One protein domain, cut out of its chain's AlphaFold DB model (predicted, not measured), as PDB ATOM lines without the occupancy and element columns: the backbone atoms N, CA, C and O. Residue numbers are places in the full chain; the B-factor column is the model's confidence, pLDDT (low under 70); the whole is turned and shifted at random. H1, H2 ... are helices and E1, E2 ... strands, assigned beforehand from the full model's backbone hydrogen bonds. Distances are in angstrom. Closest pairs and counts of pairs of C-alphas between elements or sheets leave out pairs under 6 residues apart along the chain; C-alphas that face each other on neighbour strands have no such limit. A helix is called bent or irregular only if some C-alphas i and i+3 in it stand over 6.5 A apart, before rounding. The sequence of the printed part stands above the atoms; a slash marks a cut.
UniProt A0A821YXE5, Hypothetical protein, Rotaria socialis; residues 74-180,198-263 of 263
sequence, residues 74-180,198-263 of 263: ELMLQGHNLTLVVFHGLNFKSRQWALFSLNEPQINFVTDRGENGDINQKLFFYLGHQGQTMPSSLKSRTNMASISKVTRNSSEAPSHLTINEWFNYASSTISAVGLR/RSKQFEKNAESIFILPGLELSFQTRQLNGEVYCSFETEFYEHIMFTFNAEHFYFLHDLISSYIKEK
ATOM      1  N   GLU A  74     277.004 238.227 298.133       81.81
ATOM      2  CA  GLU A  74     275.703 237.758 298.606       81.81
ATOM      3  C   GLU A  74     274.573 238.516 297.893       81.81
ATOM      4  O   GLU A  74     274.625 239.737 297.733       81.81
ATOM      5  N   LEU A  75     273.552 237.786 297.450       82.06
ATOM      6  CA  LEU A  75     272.314 238.314 296.891       82.06
ATOM      7  C   LEU A  75     271.142 237.787 297.704       82.06
ATOM      8  O   LEU A  75     270.823 236.602 297.641       82.06
ATOM      9  N   MET A  76     270.441 238.698 298.368       82.31
ATOM     10  CA  MET A  76     269.207 238.391 299.074       82.31
ATOM     11  C   MET A  76     268.015 238.969 298.312       82.31
ATOM     12  O   MET A  76     267.945 240.169 298.052       82.31
ATOM     13  N   LEU A  77     267.068 238.107 297.949       82.44
ATOM     14  CA  LEU A  77     265.775 238.484 297.393       82.44
ATOM     15  C   LEU A  77     264.699 238.053 298.377       82.44
ATOM     16  O   LEU A  77     264.590 236.873 298.701       82.44
ATOM     17  N   GLN A  78     263.882 238.996 298.822       81.19
ATOM     18  CA  GLN A  78     262.790 238.724 299.742       81.19
ATOM     19  C   GLN A  78     261.491 239.290 299.179       81.19
ATOM     20  O   GLN A  78     261.448 240.416 298.682       81.19
ATOM     21  N   GLY A  79     260.423 238.501 299.258       74.25
ATOM     22  CA  GLY A  79     259.072 238.932 298.937       74.25
ATOM     23  C   GLY A  79     258.119 238.592 300.072       74.25
ATOM     24  O   GLY A  79     258.308 237.607 300.772       74.25
ATOM     25  N   HIS A  80     257.066 239.391 300.230       74.12
ATOM     26  CA  HIS A  80     255.967 239.045 301.135       74.12
ATOM     27  C   HIS A  80     255.053 238.001 300.491       74.12
ATOM     28  O   HIS A  80     254.698 237.018 301.122       74.12
ATOM     29  N   ASN A  81     254.715 238.190 299.213       75.50
ATOM     30  CA  ASN A  81     253.924 237.258 298.418       75.50
ATOM     31  C   ASN A  81     254.448 237.267 296.980       75.50
ATOM     32  O   ASN A  81     254.630 238.338 296.396       75.50
ATOM     33  N   LEU A  82     254.648 236.089 296.397       80.19
ATOM     34  CA  LEU A  82     254.918 235.925 294.971       80.19
ATOM     35  C   LEU A  82     253.757 235.168 294.346       80.19
ATOM     36  O   LEU A  82     253.435 234.065 294.772       80.19
ATOM     37  N   THR A  83     253.159 235.732 293.301       78.00
ATOM     38  CA  THR A  83     252.059 235.087 292.588       78.00
ATOM     39  C   THR A  83     252.328 235.085 291.092       78.00
ATOM     40  O   THR A  83     252.650 236.118 290.509       78.00
ATOM     41  N   LEU A  84     252.153 233.925 290.468       81.81
ATOM     42  CA  LEU A  84     252.260 233.730 289.031       81.81
ATOM     43  C   LEU A  84     250.925 233.204 288.493       81.81
ATOM     44  O   LEU A  84     250.431 232.159 288.914       81.81
ATOM     45  N   VAL A  85     250.350 233.941 287.545       78.69
ATOM     46  CA  VAL A  85     249.119 233.568 286.839       78.69
ATOM     47  C   VAL A  85     249.496 233.012 285.472       78.69
ATOM     48  O   VAL A  85     250.178 233.684 284.701       78.69
ATOM     49  N   VAL A  86     249.034 231.805 285.157       81.38
ATOM     50  CA  VAL A  86     249.390 231.095 283.924       81.38
ATOM     51  C   VAL A  86     248.124 230.731 283.156       81.38
ATOM     52  O   VAL A  86     247.378 229.828 283.537       81.38
ATOM     53  N   PHE A  87     247.876 231.451 282.065       78.25
ATOM     54  CA  PHE A  87     246.756 231.198 281.160       78.25
ATOM     55  C   PHE A  87     247.097 230.102 280.151       78.25
ATOM     56  O   PHE A  87     248.256 229.792 279.913       78.25
ATOM     57  N   HIS A  88     246.085 229.504 279.528       71.81
ATOM     58  CA  HIS A  88     246.322 228.517 278.480       71.81
ATOM     59  C   HIS A  88     246.831 229.190 277.186       71.81
ATOM     60  O   HIS A  88     246.045 229.760 276.423       71.81
ATOM     61  N   GLY A  89     248.141 229.096 276.922       64.38
ATOM     62  CA  GLY A  89     248.814 229.735 275.778       64.38
ATOM     63  C   GLY A  89     248.759 231.270 275.822       64.38
ATOM     64  O   GLY A  89     248.464 231.861 276.860       64.38
ATOM     65  N   LEU A  90     248.965 231.943 274.683       59.59
ATOM     66  CA  LEU A  90     248.859 233.418 274.573       59.59
ATOM     67  C   LEU A  90     247.420 233.959 274.663       59.59
ATOM     68  O   LEU A  90     247.177 235.160 274.531       59.59
ATOM     69  N   ASN A  91     246.434 233.082 274.857       60.06
ATOM     70  CA  ASN A  91     245.029 233.443 274.807       60.06
ATOM     71  C   ASN A  91     244.497 233.750 276.211       60.06
ATOM     72  O   ASN A  91     243.957 232.880 276.895       60.06
ATOM     73  N   PHE A  92     244.492 235.036 276.574       64.62
ATOM     74  CA  PHE A  92     243.783 235.554 277.759       64.62
ATOM     75  C   PHE A  92     242.279 235.219 277.778       64.62
ATOM     76  O   PHE A  92     241.607 235.363 278.789       64.62
ATOM     77  N   LYS A  93     241.726 234.724 276.662       62.78
ATOM     78  CA  LYS A  93     240.338 234.257 276.550       62.78
ATOM     79  C   LYS A  93     240.076 232.903 277.222       62.78
ATOM     80  O   LYS A  93     238.911 232.496 277.254       62.78
ATOM     81  N   SER A  94     241.106 232.204 277.711       70.56
ATOM     82  CA  SER A  94     240.934 230.903 278.366       70.56
ATOM     83  C   SER A  94     239.922 230.985 279.512       70.56
ATOM     84  O   SER A  94     239.896 231.939 280.289       70.56
ATOM     85  N   ARG A  95     239.062 229.967 279.613       78.19
ATOM     86  CA  ARG A  95     238.096 229.846 280.716       78.19
ATOM     87  C   ARG A  95     238.744 229.347 282.003       78.19
ATOM     88  O   ARG A  95     238.119 229.453 283.050       78.19
ATOM     89  N   GLN A  96     239.949 228.795 281.917       81.69
ATOM     90  CA  GLN A  96     240.680 228.232 283.042       81.69
ATOM     91  C   GLN A  96     242.134 228.700 283.008       81.69
ATOM     92  O   GLN A  96     242.720 228.846 281.927       81.69
ATOM     93  N   TRP A  97     242.712 228.935 284.178       83.25
ATOM     94  CA  TRP A  97     244.123 229.280 284.335       83.25
ATOM     95  C   TRP A  97     244.674 228.685 285.625       83.25
ATOM     96  O   TRP A  97     243.921 228.363 286.546       83.25
ATOM     97  N   ALA A  98     245.990 228.499 285.669       86.12
ATOM     98  CA  ALA A  98     246.669 228.079 286.880       86.12
ATOM     99  C   ALA A  98     247.146 229.306 287.646       86.12
ATOM    100  O   ALA A  98     247.582 230.306 287.069       86.12
ATOM    101  N   LEU A  99     247.062 229.204 288.960       84.31
ATOM    102  CA  LEU A  99     247.516 230.203 289.895       84.31
ATOM    103  C   LEU A  99     248.549 229.560 290.810       84.31
ATOM    104  O   LEU A  99     248.223 228.659 291.579       84.31
ATOM    105  N   PHE A 100     249.787 230.022 290.701       86.25
ATOM    106  CA  PHE A 100     250.890 229.629 291.565       86.25
ATOM    107  C   PHE A 100     251.112 230.743 292.568       86.25
ATOM    108  O   PHE A 100     251.176 231.911 292.182       86.25
ATOM    109  N   SER A 101     251.248 230.402 293.838       82.12
ATOM    110  CA  SER A 101     251.486 231.402 294.868       82.12
ATOM    111  C   SER A 101     252.448 230.885 295.918       82.12
ATOM    112  O   SER A 101     252.347 229.728 296.315       82.12
ATOM    113  N   LEU A 102     253.352 231.756 296.355       86.12
ATOM    114  CA  LEU A 102     254.311 231.551 297.432       86.12
ATOM    115  C   LEU A 102     254.140 232.679 298.453       86.12
ATOM    116  O   LEU A 102     254.085 233.850 298.070       86.12
ATOM    117  N   ASN A 103     254.122 232.329 299.730       81.56
ATOM    118  CA  ASN A 103     254.089 233.262 300.845       81.56
ATOM    119  C   ASN A 103     255.463 233.345 301.488       81.56
ATOM    120  O   ASN A 103     256.103 232.325 301.744       81.56
ATOM    121  N   GLU A 104     255.890 234.571 301.759       83.56
ATOM    122  CA  GLU A 104     257.187 234.888 302.351       83.56
ATOM    123  C   GLU A 104     258.363 234.155 301.668       83.56
ATOM    124  O   GLU A 104     259.174 233.532 302.361       83.56
ATOM    125  N   PRO A 105     258.460 234.147 300.318       88.25
ATOM    126  CA  PRO A 105     259.613 233.557 299.663       88.25
ATOM    127  C   PRO A 105     260.855 234.411 299.932       88.25
ATOM    128  O   PRO A 105     260.868 235.625 299.701       88.25
ATOM    129  N   GLN A 106     261.925 233.749 300.348       87.69
ATOM    130  CA  GLN A 106     263.238 234.352 300.505       87.69
ATOM    131  C   GLN A 106     264.272 233.499 299.781       87.69
ATOM    132  O   GLN A 106     264.352 232.291 299.976       87.69
ATOM    133  N   ILE A 107     265.081 234.144 298.952       89.88
ATOM    134  CA  ILE A 107     266.205 233.541 298.250       89.88
ATOM    135  C   ILE A 107     267.459 234.217 298.766       89.88
ATOM    136  O   ILE A 107     267.567 235.438 298.682       89.88
ATOM    137  N   ASN A 108     268.404 233.437 299.269       88.81
ATOM    138  CA  ASN A 108     269.737 233.925 299.565       88.81
ATOM    139  C   ASN A 108     270.755 233.167 298.717       88.81
ATOM    140  O   ASN A 108     270.857 231.948 298.807       88.81
ATOM    141  N   PHE A 109     271.495 233.879 297.879       88.88
ATOM    142  CA  PHE A 109     272.553 233.307 297.067       88.88
ATOM    143  C   PHE A 109     273.897 233.882 297.488       88.88
ATOM    144  O   PHE A 109     274.153 235.069 297.307       88.88
ATOM    145  N   VAL A 110     274.767 233.024 298.002       88.69
ATOM    146  CA  VAL A 110     276.107 233.371 298.469       88.69
ATOM    147  C   VAL A 110     277.124 232.712 297.553       88.69
ATOM    148  O   VAL A 110     277.015 231.528 297.239       88.69
ATOM    149  N   THR A 111     278.124 233.464 297.113       87.12
ATOM    150  CA  THR A 111     279.310 232.931 296.446       87.12
ATOM    151  C   THR A 111     280.539 233.336 297.240       87.12
ATOM    152  O   THR A 111     280.810 234.520 297.404       87.12
ATOM    153  N   ASP A 112     281.312 232.350 297.672       86.25
ATOM    154  CA  ASP A 112     282.600 232.528 298.324       86.25
ATOM    155  C   ASP A 112     283.706 232.039 297.395       86.25
ATOM    156  O   ASP A 112     283.586 230.994 296.742       86.25
ATOM    157  N   ARG A 113     284.817 232.774 297.362       81.56
ATOM    158  CA  ARG A 113     286.032 232.348 296.676       81.56
ATOM    159  C   ARG A 113     287.133 232.128 297.702       81.56
ATOM    160  O   ARG A 113     287.568 233.071 298.354       81.56
ATOM    161  N   GLY A 114     287.570 230.881 297.837       77.25
ATOM    162  CA  GLY A 114     288.698 230.524 298.685       77.25
ATOM    163  C   GLY A 114     290.015 231.063 298.127       77.25
ATOM    164  O   GLY A 114     290.155 231.291 296.923       77.25
ATOM    165  N   GLU A 115     291.008 231.217 299.001       76.19
ATOM    166  CA  GLU A 115     292.343 231.726 298.649       76.19
ATOM    167  C   GLU A 115     293.036 230.883 297.564       76.19
ATOM    168  O   GLU A 115     293.744 231.414 296.712       76.19
ATOM    169  N   ASN A 116     292.746 229.579 297.528       77.06
ATOM    170  CA  ASN A 116     293.283 228.634 296.544       77.06
ATOM    171  C   ASN A 116     292.572 228.692 295.177       77.06
ATOM    172  O   ASN A 116     292.905 227.931 294.273       77.06
ATOM    173  N   GLY A 117     291.579 229.573 295.014       74.88
ATOM    174  CA  GLY A 117     290.745 229.653 293.815       74.88
ATOM    175  C   GLY A 117     289.510 228.748 293.835       74.88
ATOM    176  O   GLY A 117     288.760 228.769 292.860       74.88
ATOM    177  N   ASP A 118     289.275 228.015 294.928       84.19
ATOM    178  CA  ASP A 118     288.051 227.242 295.159       84.19
ATOM    179  C   ASP A 118     286.824 228.158 295.095       84.19
ATOM    180  O   ASP A 118     286.802 229.217 295.725       84.19
ATOM    181  N   ILE A 119     285.787 227.745 294.370       85.12
ATOM    182  CA  ILE A 119     284.528 228.494 294.281       85.12
ATOM    183  C   ILE A 119     283.460 227.705 295.022       85.12
ATOM    184  O   ILE A 119     283.212 226.543 294.704       85.12
ATOM    185  N   ASN A 120     282.824 228.333 296.002       87.88
ATOM    186  CA  ASN A 120     281.739 227.752 296.772       87.88
ATOM    187  C   ASN A 120     280.491 228.612 296.605       87.88
ATOM    188  O   ASN A 120     280.507 229.786 296.956       87.88
ATOM    189  N   GLN A 121     279.415 228.049 296.070       88.81
ATOM    190  CA  GLN A 121     278.163 228.766 295.862       88.81
ATOM    191  C   GLN A 121     277.066 228.070 296.648       88.81
ATOM    192  O   GLN A 121     276.925 226.852 296.572       88.81
ATOM    193  N   LYS A 122     276.294 228.838 297.405       90.88
ATOM    194  CA  LYS A 122     275.166 228.353 298.193       90.88
ATOM    195  C   LYS A 122     273.926 229.129 297.796       90.88
ATOM    196  O   LYS A 122     273.927 230.354 297.821       90.88
ATOM    197  N   LEU A 123     272.880 228.414 297.428       92.38
ATOM    198  CA  LEU A 123     271.544 228.927 297.198       92.38
ATOM    199  C   LEU A 123     270.655 228.400 298.316       92.38
ATOM    200  O   LEU A 123     270.349 227.211 298.357       92.38
ATOM    201  N   PHE A 124     270.224 229.296 299.186       91.88
ATOM    202  CA  PHE A 124     269.177 229.034 300.150       91.88
ATOM    203  C   PHE A 124     267.851 229.552 299.608       91.88
ATOM    204  O   PHE A 124     267.762 230.680 299.117       91.88
ATOM    205  N   PHE A 125     266.813 228.737 299.706       92.19
ATOM    206  CA  PHE A 125     265.441 229.131 299.448       92.19
ATOM    207  C   PHE A 125     264.608 228.793 300.679       92.19
ATOM    208  O   PHE A 125     264.538 227.640 301.095       92.19
ATOM    209  N   TYR A 126     263.969 229.809 301.240       89.81
ATOM    210  CA  TYR A 126     263.088 229.690 302.387       89.81
ATOM    211  C   TYR A 126     261.678 230.088 301.990       89.81
ATOM    212  O   TYR A 126     261.469 231.034 301.226       89.81
ATOM    213  N   LEU A 127     260.708 229.389 302.561       88.56
ATOM    214  CA  LEU A 127     259.299 229.656 302.357       88.56
ATOM    215  C   LEU A 127     258.586 229.674 303.710       88.56
ATOM    216  O   LEU A 127     258.630 228.686 304.444       88.56
ATOM    217  N   GLY A 128     257.928 230.788 304.039       78.81
ATOM    218  CA  GLY A 128     257.220 230.952 305.317       78.81
ATOM    219  C   GLY A 128     258.122 231.187 306.536       78.81
ATOM    220  O   GLY A 128     257.699 230.968 307.670       78.81
ATOM    221  N   HIS A 129     259.383 231.579 306.323       68.50
ATOM    222  CA  HIS A 129     260.386 231.704 307.389       68.50
ATOM    223  C   HIS A 129     260.273 233.022 308.184       68.50
ATOM    224  O   HIS A 129     260.825 233.129 309.280       68.50
ATOM    225  N   GLN A 130     259.518 234.016 307.692       57.69
ATOM    226  CA  GLN A 130     259.324 235.294 308.388       57.69
ATOM    227  C   GLN A 130     258.328 235.176 309.560       57.69
ATOM    228  O   GLN A 130     258.333 236.006 310.469       57.69
ATOM    229  N   GLY A 131     257.560 234.082 309.622       52.81
ATOM    230  CA  GLY A 131     256.647 233.745 310.718       52.81
ATOM    231  C   GLY A 131     257.281 233.515 312.104       52.81
ATOM    232  O   GLY A 131     256.547 233.271 313.063       52.81
ATOM    233  N   GLN A 132     258.607 233.604 312.276       49.81
ATOM    234  CA  GLN A 132     259.233 233.490 313.607       49.81
ATOM    235  C   GLN A 132     258.981 234.704 314.520       49.81
ATOM    236  O   GLN A 132     259.022 234.548 315.740       49.81
ATOM    237  N   THR A 133     258.647 235.879 313.976       47.34
ATOM    238  CA  THR A 133     258.193 237.046 314.765       47.34
ATOM    239  C   THR A 133     256.677 237.077 314.974       47.34
ATOM    240  O   THR A 133     256.175 237.924 315.715       47.34
ATOM    241  N   MET A 134     255.935 236.143 314.368       47.50
ATOM    242  CA  MET A 134     254.485 236.073 314.499       47.50
ATOM    243  C   MET A 134     254.075 235.314 315.771       47.50
ATOM    244  O   MET A 134     254.669 234.280 316.108       47.50
ATOM    245  N   PRO A 135     253.041 235.790 316.492       45.97
ATOM    246  CA  PRO A 135     252.519 235.101 317.664       45.97
ATOM    247  C   PRO A 135     252.106 233.666 317.311       45.97
ATOM    248  O   PRO A 135     251.573 233.391 316.235       45.97
ATOM    249  N   SER A 136     252.351 232.743 318.242       47.75
ATOM    250  CA  SER A 136     252.172 231.290 318.094       47.75
ATOM    251  C   SER A 136     250.793 230.851 317.583       47.75
ATOM    252  O   SER A 136     250.683 229.769 317.015       47.75
ATOM    253  N   SER A 137     249.760 231.687 317.715       43.78
ATOM    254  CA  SER A 137     248.408 231.440 317.208       43.78
ATOM    255  C   SER A 137     248.254 231.574 315.684       43.78
ATOM    256  O   SER A 137     247.315 231.003 315.139       43.78
ATOM    257  N   LEU A 138     249.148 232.291 314.983       45.50
ATOM    258  CA  LEU A 138     249.150 232.400 313.509       45.50
ATOM    259  C   LEU A 138     250.165 231.472 312.822       45.50
ATOM    260  O   LEU A 138     250.121 231.334 311.599       45.50
ATOM    261  N   LYS A 139     251.011 230.766 313.589       47.28
ATOM    262  CA  LYS A 139     251.922 229.721 313.073       47.28
ATOM    263  C   LYS A 139     251.186 228.558 312.391       47.28
ATOM    264  O   LYS A 139     251.798 227.788 311.671       47.28
ATOM    265  N   SER A 140     249.867 228.480 312.571       43.72
ATOM    266  CA  SER A 140     248.951 227.539 311.921       43.72
ATOM    267  C   SER A 140     248.628 227.872 310.450       43.72
ATOM    268  O   SER A 140     247.739 227.238 309.877       43.72
ATOM    269  N   ARG A 141     249.283 228.845 309.796       51.94
ATOM    270  CA  ARG A 141     249.211 228.948 308.325       51.94
ATOM    271  C   ARG A 141     250.120 227.869 307.718       51.94
ATOM    272  O   ARG A 141     251.211 228.153 307.252       51.94
ATOM    273  N   THR A 142     249.631 226.630 307.722       59.06
ATOM    274  CA  THR A 142     250.271 225.392 307.226       59.06
ATOM    275  C   THR A 142     250.549 225.383 305.718       59.06
ATOM    276  O   THR A 142     251.134 224.447 305.192       59.06
ATOM    277  N   ASN A 143     250.098 226.411 304.993       73.56
ATOM    278  CA  ASN A 143     250.066 226.452 303.537       73.56
ATOM    279  C   ASN A 143     250.846 227.679 303.065       73.56
ATOM    280  O   ASN A 143     250.305 228.785 303.021       73.56
ATOM    281  N   MET A 144     252.117 227.483 302.727       83.38
ATOM    282  CA  MET A 144     253.006 228.565 302.307       83.38
ATOM    283  C   MET A 144     253.179 228.636 300.797       83.38
ATOM    284  O   MET A 144     253.538 229.684 300.269       83.38
ATOM    285  N   ALA A 145     252.887 227.560 300.076       85.19
ATOM    286  CA  ALA A 145     252.763 227.624 298.633       85.19
ATOM    287  C   ALA A 145     251.560 226.839 298.135       85.19
ATOM    288  O   ALA A 145     251.119 225.873 298.753       85.19
ATOM    289  N   SER A 146     251.004 227.278 297.012       84.44
ATOM    290  CA  SER A 146     249.863 226.612 296.399       84.44
ATOM    291  C   SER A 146     249.899 226.670 294.881       84.44
ATOM    292  O   SER A 146     250.420 227.613 294.278       84.44
ATOM    293  N   ILE A 147     249.306 225.648 294.276       87.38
ATOM    294  CA  ILE A 147     248.940 225.609 292.867       87.38
ATOM    295  C   ILE A 147     247.437 225.389 292.828       87.38
ATOM    296  O   ILE A 147     246.954 224.359 293.293       87.38
ATOM    297  N   SER A 148     246.701 226.347 292.276       85.94
ATOM    298  CA  SER A 148     245.247 226.272 292.139       85.94
ATOM    299  C   SER A 148     244.835 226.385 290.678       85.94
ATOM    300  O   SER A 148     245.386 227.190 289.928       85.94
ATOM    301  N   LYS A 149     243.837 225.605 290.270       87.44
ATOM    302  CA  LYS A 149     243.117 225.805 289.011       87.44
ATOM    303  C   LYS A 149     241.980 226.773 289.279       87.44
ATOM    304  O   LYS A 149     241.134 226.514 290.127       87.44
ATOM    305  N   VAL A 150     241.930 227.867 288.537       83.44
ATOM    306  CA  VAL A 150     240.829 228.824 288.625       83.44
ATOM    307  C   VAL A 150     239.965 228.698 287.381       83.44
ATOM    308  O   VAL A 150     240.476 228.704 286.260       83.44
ATOM    309  N   THR A 151     238.654 228.586 287.579       80.94
ATOM    310  CA  THR A 151     237.667 228.480 286.502       80.94
ATOM    311  C   THR A 151     236.793 229.726 286.451       80.94
ATOM    312  O   THR A 151     236.254 230.191 287.449       80.94
ATOM    313  N   ARG A 152     236.624 230.289 285.257       75.12
ATOM    314  CA  ARG A 152     235.783 231.462 285.029       75.12
ATOM    315  C   ARG A 152     234.303 231.095 285.024       75.12
ATOM    316  O   ARG A 152     233.888 230.240 284.240       75.12
ATOM    317  N   ASN A 153     233.485 231.859 285.746       65.38
ATOM    318  CA  ASN A 153     232.033 231.801 285.586       65.38
ATOM    319  C   ASN A 153     231.617 232.480 284.272       65.38
ATOM    320  O   ASN A 153     231.993 233.615 283.979       65.38
ATOM    321  N   SER A 154     230.854 231.761 283.442       56.78
ATOM    322  CA  SER A 154     230.497 232.180 282.077       56.78
ATOM    323  C   SER A 154     229.645 233.456 282.004       56.78
ATOM    324  O   SER A 154     229.520 234.017 280.919       56.78
ATOM    325  N   SER A 155     229.055 233.901 283.115       56.84
ATOM    326  CA  SER A 155     228.128 235.037 283.184       56.84
ATOM    327  C   SER A 155     228.794 236.401 283.410       56.84
ATOM    328  O   SER A 155     228.133 237.415 283.229       56.84
ATOM    329  N   GLU A 156     230.075 236.451 283.792       53.03
ATOM    330  CA  GLU A 156     230.728 237.689 284.274       53.03
ATOM    331  C   GLU A 156     231.958 238.119 283.462       53.03
ATOM    332  O   GLU A 156     232.601 239.109 283.799       53.03
ATOM    333  N   ALA A 157     232.314 237.400 282.397       53.81
ATOM    334  CA  ALA A 157     233.501 237.725 281.613       53.81
ATOM    335  C   ALA A 157     233.237 238.935 280.703       53.81
ATOM    336  O   ALA A 157     232.436 238.806 279.771       53.81
ATOM    337  N   PRO A 158     233.914 240.080 280.888       55.41
ATOM    338  CA  PRO A 158     233.776 241.180 279.948       55.41
ATOM    339  C   PRO A 158     234.370 240.731 278.609       55.41
ATOM    340  O   PRO A 158     235.485 240.210 278.544       55.41
ATOM    341  N   SER A 159     233.609 240.885 277.528       58.84
ATOM    342  CA  SER A 159     233.967 240.376 276.198       58.84
ATOM    343  C   SER A 159     235.190 241.070 275.579       58.84
ATOM    344  O   SER A 159     235.759 240.547 274.619       58.84
ATOM    345  N   HIS A 160     235.642 242.192 276.157       62.78
ATOM    346  CA  HIS A 160     236.742 243.018 275.658       62.78
ATOM    347  C   HIS A 160     237.543 243.662 276.802       62.78
ATOM    348  O   HIS A 160     237.450 244.865 277.016       62.78
ATOM    349  N   LEU A 161     238.320 242.871 277.548       65.19
ATOM    350  CA  LEU A 161     239.293 243.423 278.497       65.19
ATOM    351  C   LEU A 161     240.636 243.705 277.808       65.19
ATOM    352  O   LEU A 161     241.147 242.878 277.048       65.19
ATOM    353  N   THR A 162     241.223 244.855 278.120       68.69
ATOM    354  CA  THR A 162     242.638 245.169 277.884       68.69
ATOM    355  C   THR A 162     243.547 244.268 278.731       68.69
ATOM    356  O   THR A 162     243.102 243.633 279.686       68.69
ATOM    357  N   ILE A 163     244.849 244.219 278.417       66.94
ATOM    358  CA  ILE A 163     245.831 243.433 279.193       66.94
ATOM    359  C   ILE A 163     245.847 243.865 280.670       66.94
ATOM    360  O   ILE A 163     245.867 243.012 281.553       66.94
ATOM    361  N   ASN A 164     245.767 245.172 280.949       64.56
ATOM    362  CA  ASN A 164     245.730 245.686 282.322       64.56
ATOM    363  C   ASN A 164     244.453 245.278 283.063       64.56
ATOM    364  O   ASN A 164     244.495 244.967 284.249       64.56
ATOM    365  N   GLU A 165     243.311 245.242 282.383       68.00
ATOM    366  CA  GLU A 165     242.067 244.788 283.004       68.00
ATOM    367  C   GLU A 165     242.058 243.274 283.218       68.00
ATOM    368  O   GLU A 165     241.568 242.815 284.245       68.00
ATOM    369  N   TRP A 166     242.662 242.498 282.312       69.06
ATOM    370  CA  TRP A 166     242.920 241.072 282.527       69.06
ATOM    371  C   TRP A 166     243.837 240.836 283.720       69.06
ATOM    372  O   TRP A 166     243.567 239.948 284.527       69.06
ATOM    373  N   PHE A 167     244.882 241.650 283.858       66.00
ATOM    374  CA  PHE A 167     245.774 241.617 285.007       66.00
ATOM    375  C   PHE A 167     245.017 241.924 286.302       66.00
ATOM    376  O   PHE A 167     245.104 241.154 287.251       66.00
ATOM    377  N   ASN A 168     244.206 242.984 286.330       65.38
ATOM    378  CA  ASN A 168     243.399 243.345 287.498       65.38
ATOM    379  C   ASN A 168     242.339 242.285 287.827       65.38
ATOM    380  O   ASN A 168     242.137 241.954 288.994       65.38
ATOM    381  N   TYR A 169     241.696 241.707 286.810       69.69
ATOM    382  CA  TYR A 169     240.726 240.627 286.967       69.69
ATOM    383  C   TYR A 169     241.385 239.367 287.541       69.69
ATOM    384  O   TYR A 169     240.946 238.859 288.571       69.69
ATOM    385  N   ALA A 170     242.489 238.907 286.949       67.38
ATOM    386  CA  ALA A 170     243.261 237.784 287.470       67.38
ATOM    387  C   ALA A 170     243.772 238.069 288.885       67.38
ATOM    388  O   ALA A 170     243.632 237.230 289.772       67.38
ATOM    389  N   SER A 171     244.264 239.285 289.125       65.06
ATOM    390  CA  SER A 171     244.708 239.741 290.438       65.06
ATOM    391  C   SER A 171     243.581 239.688 291.466       65.06
ATOM    392  O   SER A 171     243.793 239.249 292.591       65.06
ATOM    393  N   SER A 172     242.350 240.044 291.091       63.88
ATOM    394  CA  SER A 172     241.188 239.946 291.982       63.88
ATOM    395  C   SER A 172     240.875 238.504 292.407       63.88
ATOM    396  O   SER A 172     240.413 238.288 293.526       63.88
ATOM    397  N   THR A 173     241.224 237.511 291.579       61.56
ATOM    398  CA  THR A 173     241.090 236.084 291.924       61.56
ATOM    399  C   THR A 173     242.205 235.568 292.835       61.56
ATOM    400  O   THR A 173     242.032 234.546 293.486       61.56
ATOM    401  N   ILE A 174     243.315 236.302 292.980       61.59
ATOM    402  CA  ILE A 174     244.394 235.960 293.926       61.59
ATOM    403  C   ILE A 174     243.888 236.045 295.373       61.59
ATOM    404  O   ILE A 174     244.298 235.264 296.228       61.59
ATOM    405  N   SER A 175     242.939 236.949 295.649       55.25
ATOM    406  CA  SER A 175     242.340 237.090 296.982       55.25
ATOM    407  C   SER A 175     241.557 235.846 297.417       55.25
ATOM    408  O   SER A 175     241.367 235.639 298.608       55.25
ATOM    409  N   ALA A 176     241.127 235.011 296.467       51.03
ATOM    410  CA  ALA A 176     240.342 233.810 296.732       51.03
ATOM    411  C   ALA A 176     241.154 232.582 297.150       51.03
ATOM    412  O   ALA A 176     240.574 231.604 297.600       51.03
ATOM    413  N   VAL A 177     242.482 232.615 297.027       53.97
ATOM    414  CA  VAL A 177     243.334 231.492 297.462       53.97
ATOM    415  C   VAL A 177     243.769 231.656 298.929       53.97
ATOM    416  O   VAL A 177     244.531 230.856 299.452       53.97
ATOM    417  N   GLY A 178     243.267 232.679 299.637       52.41
ATOM    418  CA  GLY A 178     243.535 232.878 301.070       52.41
ATOM    419  C   GLY A 178     244.950 233.373 301.397       52.41
ATOM    420  O   GLY A 178     245.375 233.314 302.552       52.41
ATOM    421  N   LEU A 179     245.679 233.870 300.389       52.62
ATOM    422  CA  LEU A 179     247.078 234.314 300.498       52.62
ATOM    423  C   LEU A 179     247.233 235.846 300.450       52.62
ATOM    424  O   LEU A 179     248.332 236.369 300.585       52.62
ATOM    425  N   ARG A 180     246.130 236.592 300.290       50.19
ATOM    426  CA  ARG A 180     246.116 238.060 300.373       50.19
ATOM    427  C   ARG A 180     245.506 238.523 301.688       50.19
ATOM    428  O   ARG A 180     244.331 238.864 301.721       50.19
ATOM    429  N   ARG A 198     232.288 239.238 296.915       47.12
ATOM    430  CA  ARG A 198     233.108 238.892 295.743       47.12
ATOM    431  C   ARG A 198     234.236 237.923 296.097       47.12
ATOM    432  O   ARG A 198     234.429 236.962 295.361       47.12
ATOM    433  N   SER A 199     234.929 238.107 297.226       48.72
ATOM    434  CA  SER A 199     235.995 237.182 297.650       48.72
ATOM    435  C   SER A 199     235.484 235.745 297.832       48.72
ATOM    436  O   SER A 199     236.063 234.820 297.266       48.72
ATOM    437  N   LYS A 200     234.328 235.565 298.487       48.69
ATOM    438  CA  LYS A 200     233.671 234.253 298.659       48.69
ATOM    439  C   LYS A 200     233.197 233.612 297.351       48.69
ATOM    440  O   LYS A 200     233.077 232.392 297.270       48.69
ATOM    441  N   GLN A 201     232.870 234.410 296.336       50.19
ATOM    442  CA  GLN A 201     232.474 233.906 295.018       50.19
ATOM    443  C   GLN A 201     233.680 233.365 294.245       50.19
ATOM    444  O   GLN A 201     233.580 232.313 293.619       50.19
ATOM    445  N   PHE A 202     234.826 234.045 294.328       52.84
ATOM    446  CA  PHE A 202     236.063 233.583 293.702       52.84
ATOM    447  C   PHE A 202     236.686 232.384 294.439       52.84
ATOM    448  O   PHE A 202     237.247 231.522 293.770       52.84
ATOM    449  N   GLU A 203     236.520 232.265 295.766       54.22
ATOM    450  CA  GLU A 203     236.927 231.074 296.548       54.22
ATOM    451  C   GLU A 203     236.281 229.788 296.012       54.22
ATOM    452  O   GLU A 203     236.925 228.749 295.943       54.22
ATOM    453  N   LYS A 204     235.022 229.855 295.556       56.78
ATOM    454  CA  LYS A 204     234.312 228.696 294.980       56.78
ATOM    455  C   LYS A 204     234.788 228.301 293.583       56.78
ATOM    456  O   LYS A 204     234.474 227.208 293.126       56.78
ATOM    457  N   ASN A 205     235.508 229.189 292.907       70.69
ATOM    458  CA  ASN A 205     235.964 229.003 291.534       70.69
ATOM    459  C   ASN A 205     237.434 228.563 291.452       70.69
ATOM    460  O   ASN A 205     237.933 228.333 290.348       70.69
ATOM    461  N   ALA A 206     238.128 228.486 292.593       78.44
ATOM    462  CA  ALA A 206     239.517 228.072 292.703       78.44
ATOM    463  C   ALA A 206     239.607 226.686 293.361       78.44
ATOM    464  O   ALA A 206     239.257 226.501 294.523       78.44
ATOM    465  N   GLU A 207     240.096 225.708 292.608       85.06
ATOM    466  CA  GLU A 207     240.327 224.341 293.062       85.06
ATOM    467  C   GLU A 207     241.814 224.170 293.375       85.06
ATOM    468  O   GLU A 207     242.662 224.291 292.486       85.06
ATOM    469  N   SER A 208     242.144 223.902 294.640       81.69
ATOM    470  CA  SER A 208     243.534 223.675 295.039       81.69
ATOM    471  C   SER A 208     244.024 222.311 294.554       81.69
ATOM    472  O   SER A 208     243.452 221.269 294.884       81.69
ATOM    473  N   ILE A 209     245.105 222.321 293.778       86.75
ATOM    474  CA  ILE A 209     245.751 221.127 293.234       86.75
ATOM    475  C   ILE A 209     246.857 220.658 294.180       86.75
ATOM    476  O   ILE A 209     246.935 219.480 294.530       86.75
ATOM    477  N   PHE A 210     247.722 221.588 294.577       85.31
ATOM    478  CA  PHE A 210     248.894 221.314 295.398       85.31
ATOM    479  C   PHE A 210     249.030 222.380 296.464       85.31
ATOM    480  O   PHE A 210     248.876 223.566 296.175       85.31
ATOM    481  N   ILE A 211     249.334 221.947 297.679       83.25
ATOM    482  CA  ILE A 211     249.584 222.819 298.810       83.25
ATOM    483  C   ILE A 211     250.877 222.350 299.465       83.25
ATOM    484  O   ILE A 211     251.016 221.190 299.860       83.25
ATOM    485  N   LEU A 212     251.822 223.273 299.562       84.38
ATOM    486  CA  LEU A 212     253.095 223.069 300.224       84.38
ATOM    487  C   LEU A 212     253.113 223.800 301.560       84.38
ATOM    488  O   LEU A 212     252.705 224.969 301.615       84.38
ATOM    489  N   PRO A 213     253.656 223.160 302.601       85.06
ATOM    490  CA  PRO A 213     253.977 223.847 303.830       85.06
ATOM    491  C   PRO A 213     255.202 224.738 303.653       85.06
ATOM    492  O   PRO A 213     255.802 224.809 302.576       85.06
ATOM    493  N   GLY A 214     255.566 225.428 304.730       84.75
ATOM    494  CA  GLY A 214     256.864 226.084 304.794       84.75
ATOM    495  C   GLY A 214     257.982 225.067 304.573       84.75
ATOM    496  O   GLY A 214     257.878 223.907 304.989       84.75
ATOM    497  N   LEU A 215     259.023 225.507 303.877       87.94
ATOM    498  CA  LEU A 215     260.162 224.668 303.549       87.94
ATOM    499  C   LEU A 215     261.450 225.475 303.532       87.94
ATOM    500  O   LEU A 215     261.447 226.685 303.288       87.94
ATOM    501  N   GLU A 216     262.539 224.753 303.730       91.19
ATOM    502  CA  GLU A 216     263.899 225.205 303.513       91.19
ATOM    503  C   GLU A 216     264.548 224.333 302.438       91.19
ATOM    504  O   GLU A 216     264.347 223.118 302.363       91.19
ATOM    505  N   LEU A 217     265.304 224.976 301.560       94.00
ATOM    506  CA  LEU A 217     266.085 224.337 300.519       94.00
ATOM    507  C   LEU A 217     267.476 224.948 300.542       94.00
ATOM    508  O   LEU A 217     267.626 226.165 300.477       94.00
ATOM    509  N   SER A 218     268.483 224.087 300.591       94.06
ATOM    510  CA  SER A 218     269.891 224.445 300.488       94.06
ATOM    511  C   SER A 218     270.490 223.705 299.301       94.06
ATOM    512  O   SER A 218     270.533 222.476 299.260       94.06
ATOM    513  N   PHE A 219     270.934 224.454 298.300       94.25
ATOM    514  CA  PHE A 219     271.681 223.922 297.174       94.25
ATOM    515  C   PHE A 219     273.091 224.491 297.199       94.25
ATOM    516  O   PHE A 219     273.278 225.704 297.145       94.25
ATOM    517  N   GLN A 220     274.088 223.619 297.259       91.62
ATOM    518  CA  GLN A 220     275.485 224.013 297.305       91.62
ATOM    519  C   GLN A 220     276.240 223.434 296.116       91.62
ATOM    520  O   GLN A 220     276.139 222.242 295.832       91.62
ATOM    521  N   THR A 221     277.052 224.261 295.464       90.75
ATOM    522  CA  THR A 221     278.069 223.827 294.507       90.75
ATOM    523  C   THR A 221     279.448 224.199 295.030       90.75
ATOM    524  O   THR A 221     279.671 225.306 295.518       90.75
ATOM    525  N   ARG A 222     280.398 223.271 294.944       88.94
ATOM    526  CA  ARG A 222     281.792 223.514 295.308       88.94
ATOM    527  C   ARG A 222     282.697 223.036 294.191       88.94
ATOM    528  O   ARG A 222     282.695 221.858 293.851       88.94
ATOM    529  N   GLN A 223     283.481 223.951 293.648       86.00
ATOM    530  CA  GLN A 223     284.522 223.644 292.686       86.00
ATOM    531  C   GLN A 223     285.852 223.488 293.423       86.00
ATOM    532  O   GLN A 223     286.327 224.443 294.035       86.00
ATOM    533  N   LEU A 224     286.431 222.290 293.358       84.88
ATOM    534  CA  LEU A 224     287.715 221.948 293.967       84.88
ATOM    535  C   LEU A 224     288.596 221.302 292.894       84.88
ATOM    536  O   LEU A 224     288.217 220.283 292.325       84.88
ATOM    537  N   ASN A 225     289.757 221.886 292.590       82.94
ATOM    538  CA  ASN A 225     290.738 221.311 291.653       82.94
ATOM    539  C   ASN A 225     290.181 220.894 290.271       82.94
ATOM    540  O   ASN A 225     290.665 219.946 289.658       82.94
ATOM    541  N   GLY A 226     289.168 221.604 289.761       77.94
ATOM    542  CA  GLY A 226     288.536 221.308 288.467       77.94
ATOM    543  C   GLY A 226     287.374 220.309 288.530       77.94
ATOM    544  O   GLY A 226     286.661 220.160 287.541       77.94
ATOM    545  N   GLU A 227     287.127 219.697 289.686       82.12
ATOM    546  CA  GLU A 227     285.929 218.903 289.950       82.12
ATOM    547  C   GLU A 227     284.832 219.771 290.568       82.12
ATOM    548  O   GLU A 227     285.109 220.717 291.309       82.12
ATOM    549  N   VAL A 228     283.574 219.451 290.259       86.31
ATOM    550  CA  VAL A 228     282.401 220.152 290.791       86.31
ATOM    551  C   VAL A 228     281.583 219.182 291.628       86.31
ATOM    552  O   VAL A 228     281.046 218.201 291.119       86.31
ATOM    553  N   TYR A 229     281.463 219.497 292.911       88.81
ATOM    554  CA  TYR A 229     280.627 218.798 293.873       88.81
ATOM    555  C   TYR A 229     279.320 219.562 294.039       88.81
ATOM    556  O   TYR A 229     279.333 220.790 294.136       88.81
ATOM    557  N   CYS A 230     278.194 218.854 294.093       90.19
ATOM    558  CA  CYS A 230     276.896 219.448 294.383       90.19
ATOM    559  C   CYS A 230     276.200 218.725 295.540       90.19
ATOM    560  O   CYS A 230     276.243 217.499 295.628       90.19
ATOM    561  N   SER A 231     275.563 219.496 296.422       90.56
ATOM    562  CA  SER A 231     274.639 219.002 297.445       90.56
ATOM    563  C   SER A 231     273.298 219.703 297.278       90.56
ATOM    564  O   SER A 231     273.250 220.890 296.951       90.56
ATOM    565  N   PHE A 232     272.219 218.960 297.484       93.50
ATOM    566  CA  PHE A 232     270.859 219.474 297.491       93.50
ATOM    567  C   PHE A 232     270.144 218.895 298.702       93.50
ATOM    568  O   PHE A 232     269.957 217.681 298.799       93.50
ATOM    569  N   GLU A 233     269.736 219.771 299.605       91.56
ATOM    570  CA  GLU A 233     269.047 219.433 300.840       91.56
ATOM    571  C   GLU A 233     267.729 220.194 300.885       91.56
ATOM    572  O   GLU A 233     267.645 221.357 300.483       91.56
ATOM    573  N   THR A 234     266.680 219.520 301.340       90.31
ATOM    574  CA  THR A 234     265.357 220.118 301.480       90.31
ATOM    575  C   THR A 234     264.681 219.598 302.736       90.31
ATOM    576  O   THR A 234     264.696 218.396 303.002       90.31
ATOM    577  N   GLU A 235     264.083 220.508 303.496       87.12
ATOM    578  CA  GLU A 235     263.356 220.215 304.722       87.12
ATOM    579  C   GLU A 235     261.971 220.860 304.661       87.12
ATOM    580  O   GLU A 235     261.831 222.038 304.334       87.12
ATOM    581  N   PHE A 236     260.935 220.079 304.965       84.75
ATOM    582  CA  PHE A 236     259.559 220.558 305.066       84.75
ATOM    583  C   PHE A 236     259.167 220.610 306.536       84.75
ATOM    584  O   PHE A 236     259.358 219.631 307.257       84.75
ATOM    585  N   TYR A 237     258.568 221.719 306.970       82.12
ATOM    586  CA  TYR A 237     258.148 221.861 308.366       82.12
ATOM    587  C   TYR A 237     256.872 221.068 308.690       82.12
ATOM    588  O   TYR A 237     256.623 220.759 309.852       82.12
ATOM    589  N   GLU A 238     256.074 220.713 307.677       78.88
ATOM    590  CA  GLU A 238     254.843 219.925 307.825       78.88
ATOM    591  C   GLU A 238     254.604 218.986 306.621       78.88
ATOM    592  O   GLU A 238     255.473 218.787 305.770       78.88
ATOM    593  N   HIS A 239     253.415 218.378 306.542       78.81
ATOM    594  CA  HIS A 239     253.031 217.473 305.462       78.81
ATOM    595  C   HIS A 239     252.675 218.211 304.167       78.81
ATOM    596  O   HIS A 239     251.925 219.183 304.157       78.81
ATOM    597  N   ILE A 240     253.149 217.672 303.043       82.12
ATOM    598  CA  ILE A 240     252.732 218.099 301.706       82.12
ATOM    599  C   ILE A 240     251.316 217.585 301.438       82.12
ATOM    600  O   ILE A 240     251.058 216.384 301.543       82.12
ATOM    601  N   MET A 241     250.406 218.477 301.046       75.19
ATOM    602  CA  MET A 241     249.029 218.120 300.714       75.19
ATOM    603  C   MET A 241     248.804 218.172 299.202       75.19
ATOM    604  O   MET A 241     249.126 219.149 298.524       75.19
ATOM    605  N   PHE A 242     248.202 217.114 298.667       78.81
ATOM    606  CA  PHE A 242     247.912 216.991 297.243       78.81
ATOM    607  C   PHE A 242     246.466 216.560 297.032       78.81
ATOM    608  O   PHE A 242     246.047 215.495 297.486       78.81
ATOM    609  N   THR A 243     245.712 217.381 296.309       73.38
ATOM    610  CA  THR A 243     244.321 217.118 295.929       73.38
ATOM    611  C   THR A 243     244.264 216.976 294.420       73.38
ATOM    612  O   THR A 243     243.878 217.875 293.675       73.38
ATOM    613  N   PHE A 244     244.707 215.818 293.945       76.62
ATOM    614  CA  PHE A 244     244.883 215.575 292.524       76.62
ATOM    615  C   PHE A 244     243.911 214.543 292.002       76.62
ATOM    616  O   PHE A 244     243.925 213.380 292.402       76.62
ATOM    617  N   ASN A 245     243.079 214.986 291.073       82.81
ATOM    618  CA  ASN A 245     242.213 214.122 290.299       82.81
ATOM    619  C   ASN A 245     242.717 214.072 288.845       82.81
ATOM    620  O   ASN A 245     243.643 214.787 288.451       82.81
ATOM    621  N   ALA A 246     242.105 213.207 288.035       85.38
ATOM    622  CA  ALA A 246     242.465 213.081 286.624       85.38
ATOM    623  C   ALA A 246     242.304 214.413 285.865       85.38
ATOM    624  O   ALA A 246     243.116 214.725 285.000       85.38
ATOM    625  N   GLU A 247     241.304 215.223 286.218       86.44
ATOM    626  CA  GLU A 247     241.064 216.526 285.593       86.44
ATOM    627  C   GLU A 247     242.206 217.519 285.860       86.44
ATOM    628  O   GLU A 247     242.685 218.155 284.924       86.44
ATOM    629  N   HIS A 248     242.705 217.605 287.096       86.62
ATOM    630  CA  HIS A 248     243.860 218.424 287.467       86.62
ATOM    631  C   HIS A 248     245.123 217.989 286.716       86.62
ATOM    632  O   HIS A 248     245.895 218.844 286.280       86.62
ATOM    633  N   PHE A 249     245.314 216.676 286.516       84.88
ATOM    634  CA  PHE A 249     246.423 216.157 285.711       84.88
ATOM    635  C   PHE A 249     246.344 216.638 284.268       84.88
ATOM    636  O   PHE A 249     247.308 217.219 283.775       84.88
ATOM    637  N   TYR A 250     245.209 216.414 283.600       85.38
ATOM    638  CA  TYR A 250     245.038 216.819 282.205       85.38
ATOM    639  C   TYR A 250     245.151 218.332 282.050       85.38
ATOM    640  O   TYR A 250     245.858 218.796 281.163       85.38
ATOM    641  N   PHE A 251     244.559 219.096 282.969       87.25
ATOM    642  CA  PHE A 251     244.661 220.549 282.983       87.25
ATOM    643  C   PHE A 251     246.116 221.037 283.066       87.25
ATOM    644  O   PHE A 251     246.544 221.813 282.212       87.25
ATOM    645  N   LEU A 252     246.898 220.578 284.054       87.06
ATOM    646  CA  LEU A 252     248.303 220.985 284.181       87.06
ATOM    647  C   LEU A 252     249.146 220.490 283.006       87.06
ATOM    648  O   LEU A 252     249.988 221.230 282.502       87.06
ATOM    649  N   HIS A 253     248.920 219.257 282.557       85.81
ATOM    650  CA  HIS A 253     249.628 218.690 281.418       85.81
ATOM    651  C   HIS A 253     249.385 219.502 280.142       85.81
ATOM    652  O   HIS A 253     250.343 219.812 279.434       85.81
ATOM    653  N   ASP A 254     248.133 219.852 279.847       83.94
ATOM    654  CA  ASP A 254     247.762 220.613 278.655       83.94
ATOM    655  C   ASP A 254     248.278 222.048 278.741       83.94
ATOM    656  O   ASP A 254     248.865 222.542 277.777       83.94
ATOM    657  N   LEU A 255     248.181 222.667 279.922       84.06
ATOM    658  CA  LEU A 255     248.748 223.982 280.197       84.06
ATOM    659  C   LEU A 255     250.256 224.007 279.924       84.06
ATOM    660  O   LEU A 255     250.728 224.796 279.107       84.06
ATOM    661  N   ILE A 256     251.014 223.112 280.562       82.62
ATOM    662  CA  ILE A 256     252.471 223.022 280.414       82.62
ATOM    663  C   ILE A 256     252.838 222.663 278.971       82.62
ATOM    664  O   ILE A 256     253.726 223.276 278.379       82.62
ATOM    665  N   SER A 257     252.131 221.702 278.372       81.00
ATOM    666  CA  SER A 257     252.345 221.297 276.983       81.00
ATOM    667  C   SER A 257     252.111 222.438 276.004       81.00
ATOM    668  O   SER A 257     252.836 222.507 275.014       81.00
ATOM    669  N   SER A 258     251.135 223.317 276.259       77.38
ATOM    670  CA  SER A 258     250.878 224.496 275.432       77.38
ATOM    671  C   SER A 258     252.119 225.380 275.378       77.38
ATOM    672  O   SER A 258     252.600 225.649 274.286       77.38
ATOM    673  N   TYR A 259     252.697 225.736 276.530       72.19
ATOM    674  CA  TYR A 259     253.909 226.566 276.590       72.19
ATOM    675  C   TYR A 259     255.155 225.866 276.044       72.19
ATOM    676  O   TYR A 259     256.013 226.494 275.441       72.19
ATOM    677  N   ILE A 260     255.265 224.553 276.244       72.62
ATOM    678  CA  ILE A 260     256.419 223.767 275.799       72.62
ATOM    679  C   ILE A 260     256.407 223.497 274.281       72.62
ATOM    680  O   ILE A 260     257.454 223.206 273.687       72.62
ATOM    681  N   LYS A 261     255.226 223.439 273.659       70.00
ATOM    682  CA  LYS A 261     255.066 223.210 272.213       70.00
ATOM    683  C   LYS A 261     255.049 224.511 271.420       70.00
ATOM    684  O   LYS A 261     255.271 224.458 270.213       70.00
ATOM    685  N   GLU A 262     254.785 225.628 272.082       60.97
ATOM    686  CA  GLU A 262     254.902 226.956 271.502       60.97
ATOM    687  C   GLU A 262     256.368 227.219 271.119       60.97
ATOM    688  O   GLU A 262     257.275 227.061 271.936       60.97
ATOM    689  N   LYS A 263     256.590 227.513 269.835       48.66
ATOM    690  CA  LYS A 263     257.874 227.876 269.229       48.66
ATOM    691  C   LYS A 263     257.773 229.293 268.697       48.66
ATOM    692  O   LYS A 263     256.737 229.570 268.051       48.66
TER     693      LYS A 263
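AT A GLANCE: This is residues 74 to 180 and 198 to 263 of the 263 residues of the protein "Hypothetical protein" of Rotaria socialis (UniProt A0A821YXE5). Two sheets join end to end as a V: one arm is a long sheet of E1, E4, E5, E8 and E9 that bears no helix but H1, which only grazes it, and the other is a twisted sheet of E2, E3, E6 and E7 with H2 over one face and H4 over the other. At the bend the backbone passes from sheet to sheet as E1 runs on into E2, E3 into E4 and E7 into E8; residues 132 to 138 stick out. The printed part has 173 residues with four named helices and nine named strands, in the order E1 E2 E3 E4 E5 H1 E6 H2 H3 E7 E8 E9 H4, and its class is mixed, helices and strands. Both sheets are antiparallel, in the orders E1 - E4 - E5 - E8 - E9 and E2 - E3 - E6 - E7. The whole is loose, with a radius of gyration of the C-alphas of 19.8 A and spans of 66, 49 and 33 A.

HOW THE PARTS SIT: The first sheet runs, strand beside strand, E1, residues 74 to 78; E4, residues 105 to 113; E5, residues 119 to 127; E8, residues 215 to 224; and E9, residues 227 to 236. Within hydrogen-bond range are N 75 and O 109 of E1 and E4, 2.8 A; N 108 and O 124 of E4 and E5, 2.8 A; N 121 and O 221 of E5 and E8, 2.8 A; and N 218 and O 233 of E8 and E9, 2.9 A. The second sheet runs E2, residues 81 to 87; E3, residues 96 to 103; E6, residues 145 to 151; and E7, residues 206 to 212. Here N 84 and O 100 of E2 and E3 are 2.8 A apart, N 99 and O 148 of E3 and E6 2.8 A, and N 147 and O 210 of E6 and E7 2.9 A. E2 and E3, E4 and E5, and E8 and E9 are hairpins. E1 runs on into E2 at 73 degrees, E3 into E4 at 61 degrees and E7 into E8 at 51 degrees. H1, residues 129 to 133, only grazes the first sheet with residues 129 to 130, and is only just irregular: C-alphas 130 and 133 are 6.7 A apart. The second sheet is the inner one of three layers, helices on both of its faces. H2, residues 163 to 177, has a height over the sheet of 9.3 A and runs slantwise to the strands, at 55 degrees to E2 on the local plane; its closest C-alphas to E2 are those of Val 85 and Ala 170, 7.2 A. H4, residues 246 to 261, is on the opposite face at a height of 9.8 A and runs across the strands, at 80 degrees to E2 on the local plane; its closest C-alphas to E7 are those of Ile 209 and His 248, 6.6 A. H3, residues 198 to 203, touches H2 through residues 173 to 177 of H2 alone; the closest C-alphas are those of Ala 176 and Glu 203, 4.4 A. Every O i to N i+4 pair is within hydrogen-bond range in H3 and H4; H2 has 8 of 11, and H1 has 0 of 1, with 0 of 2 O i to N i+3 pairs.

IN THESE COORDINATES: E1 begins at C-alpha 74, (275.703, 237.758, 298.606). E2 is 19.6 A from first to last C-alpha, E3 22.8 A, E4 26.6 A and E5 26.5 A. H2 is 22.0 A long, E8 29.3 A and E9 30.4 A. E9 ends at C-alpha 236, (259.559, 220.558, 305.066). H4, 21.7 A long, ends at C-alpha 261, (255.066, 223.210, 272.213).

THE WHOLE: The C-alphas of Asn 116 and Ser 155, the two farthest apart, are 66.8 A apart. Residues 181 to 197 are not printed; C-alphas 180 and 198 are 13.8 A apart across this cut. The links H1 to E6 and E6 to H2 are long. Mean pLDDT of the printed part is 74.9; 56 residues are under 70, among them 129 to 142, 153 to 180 and 198 to 204.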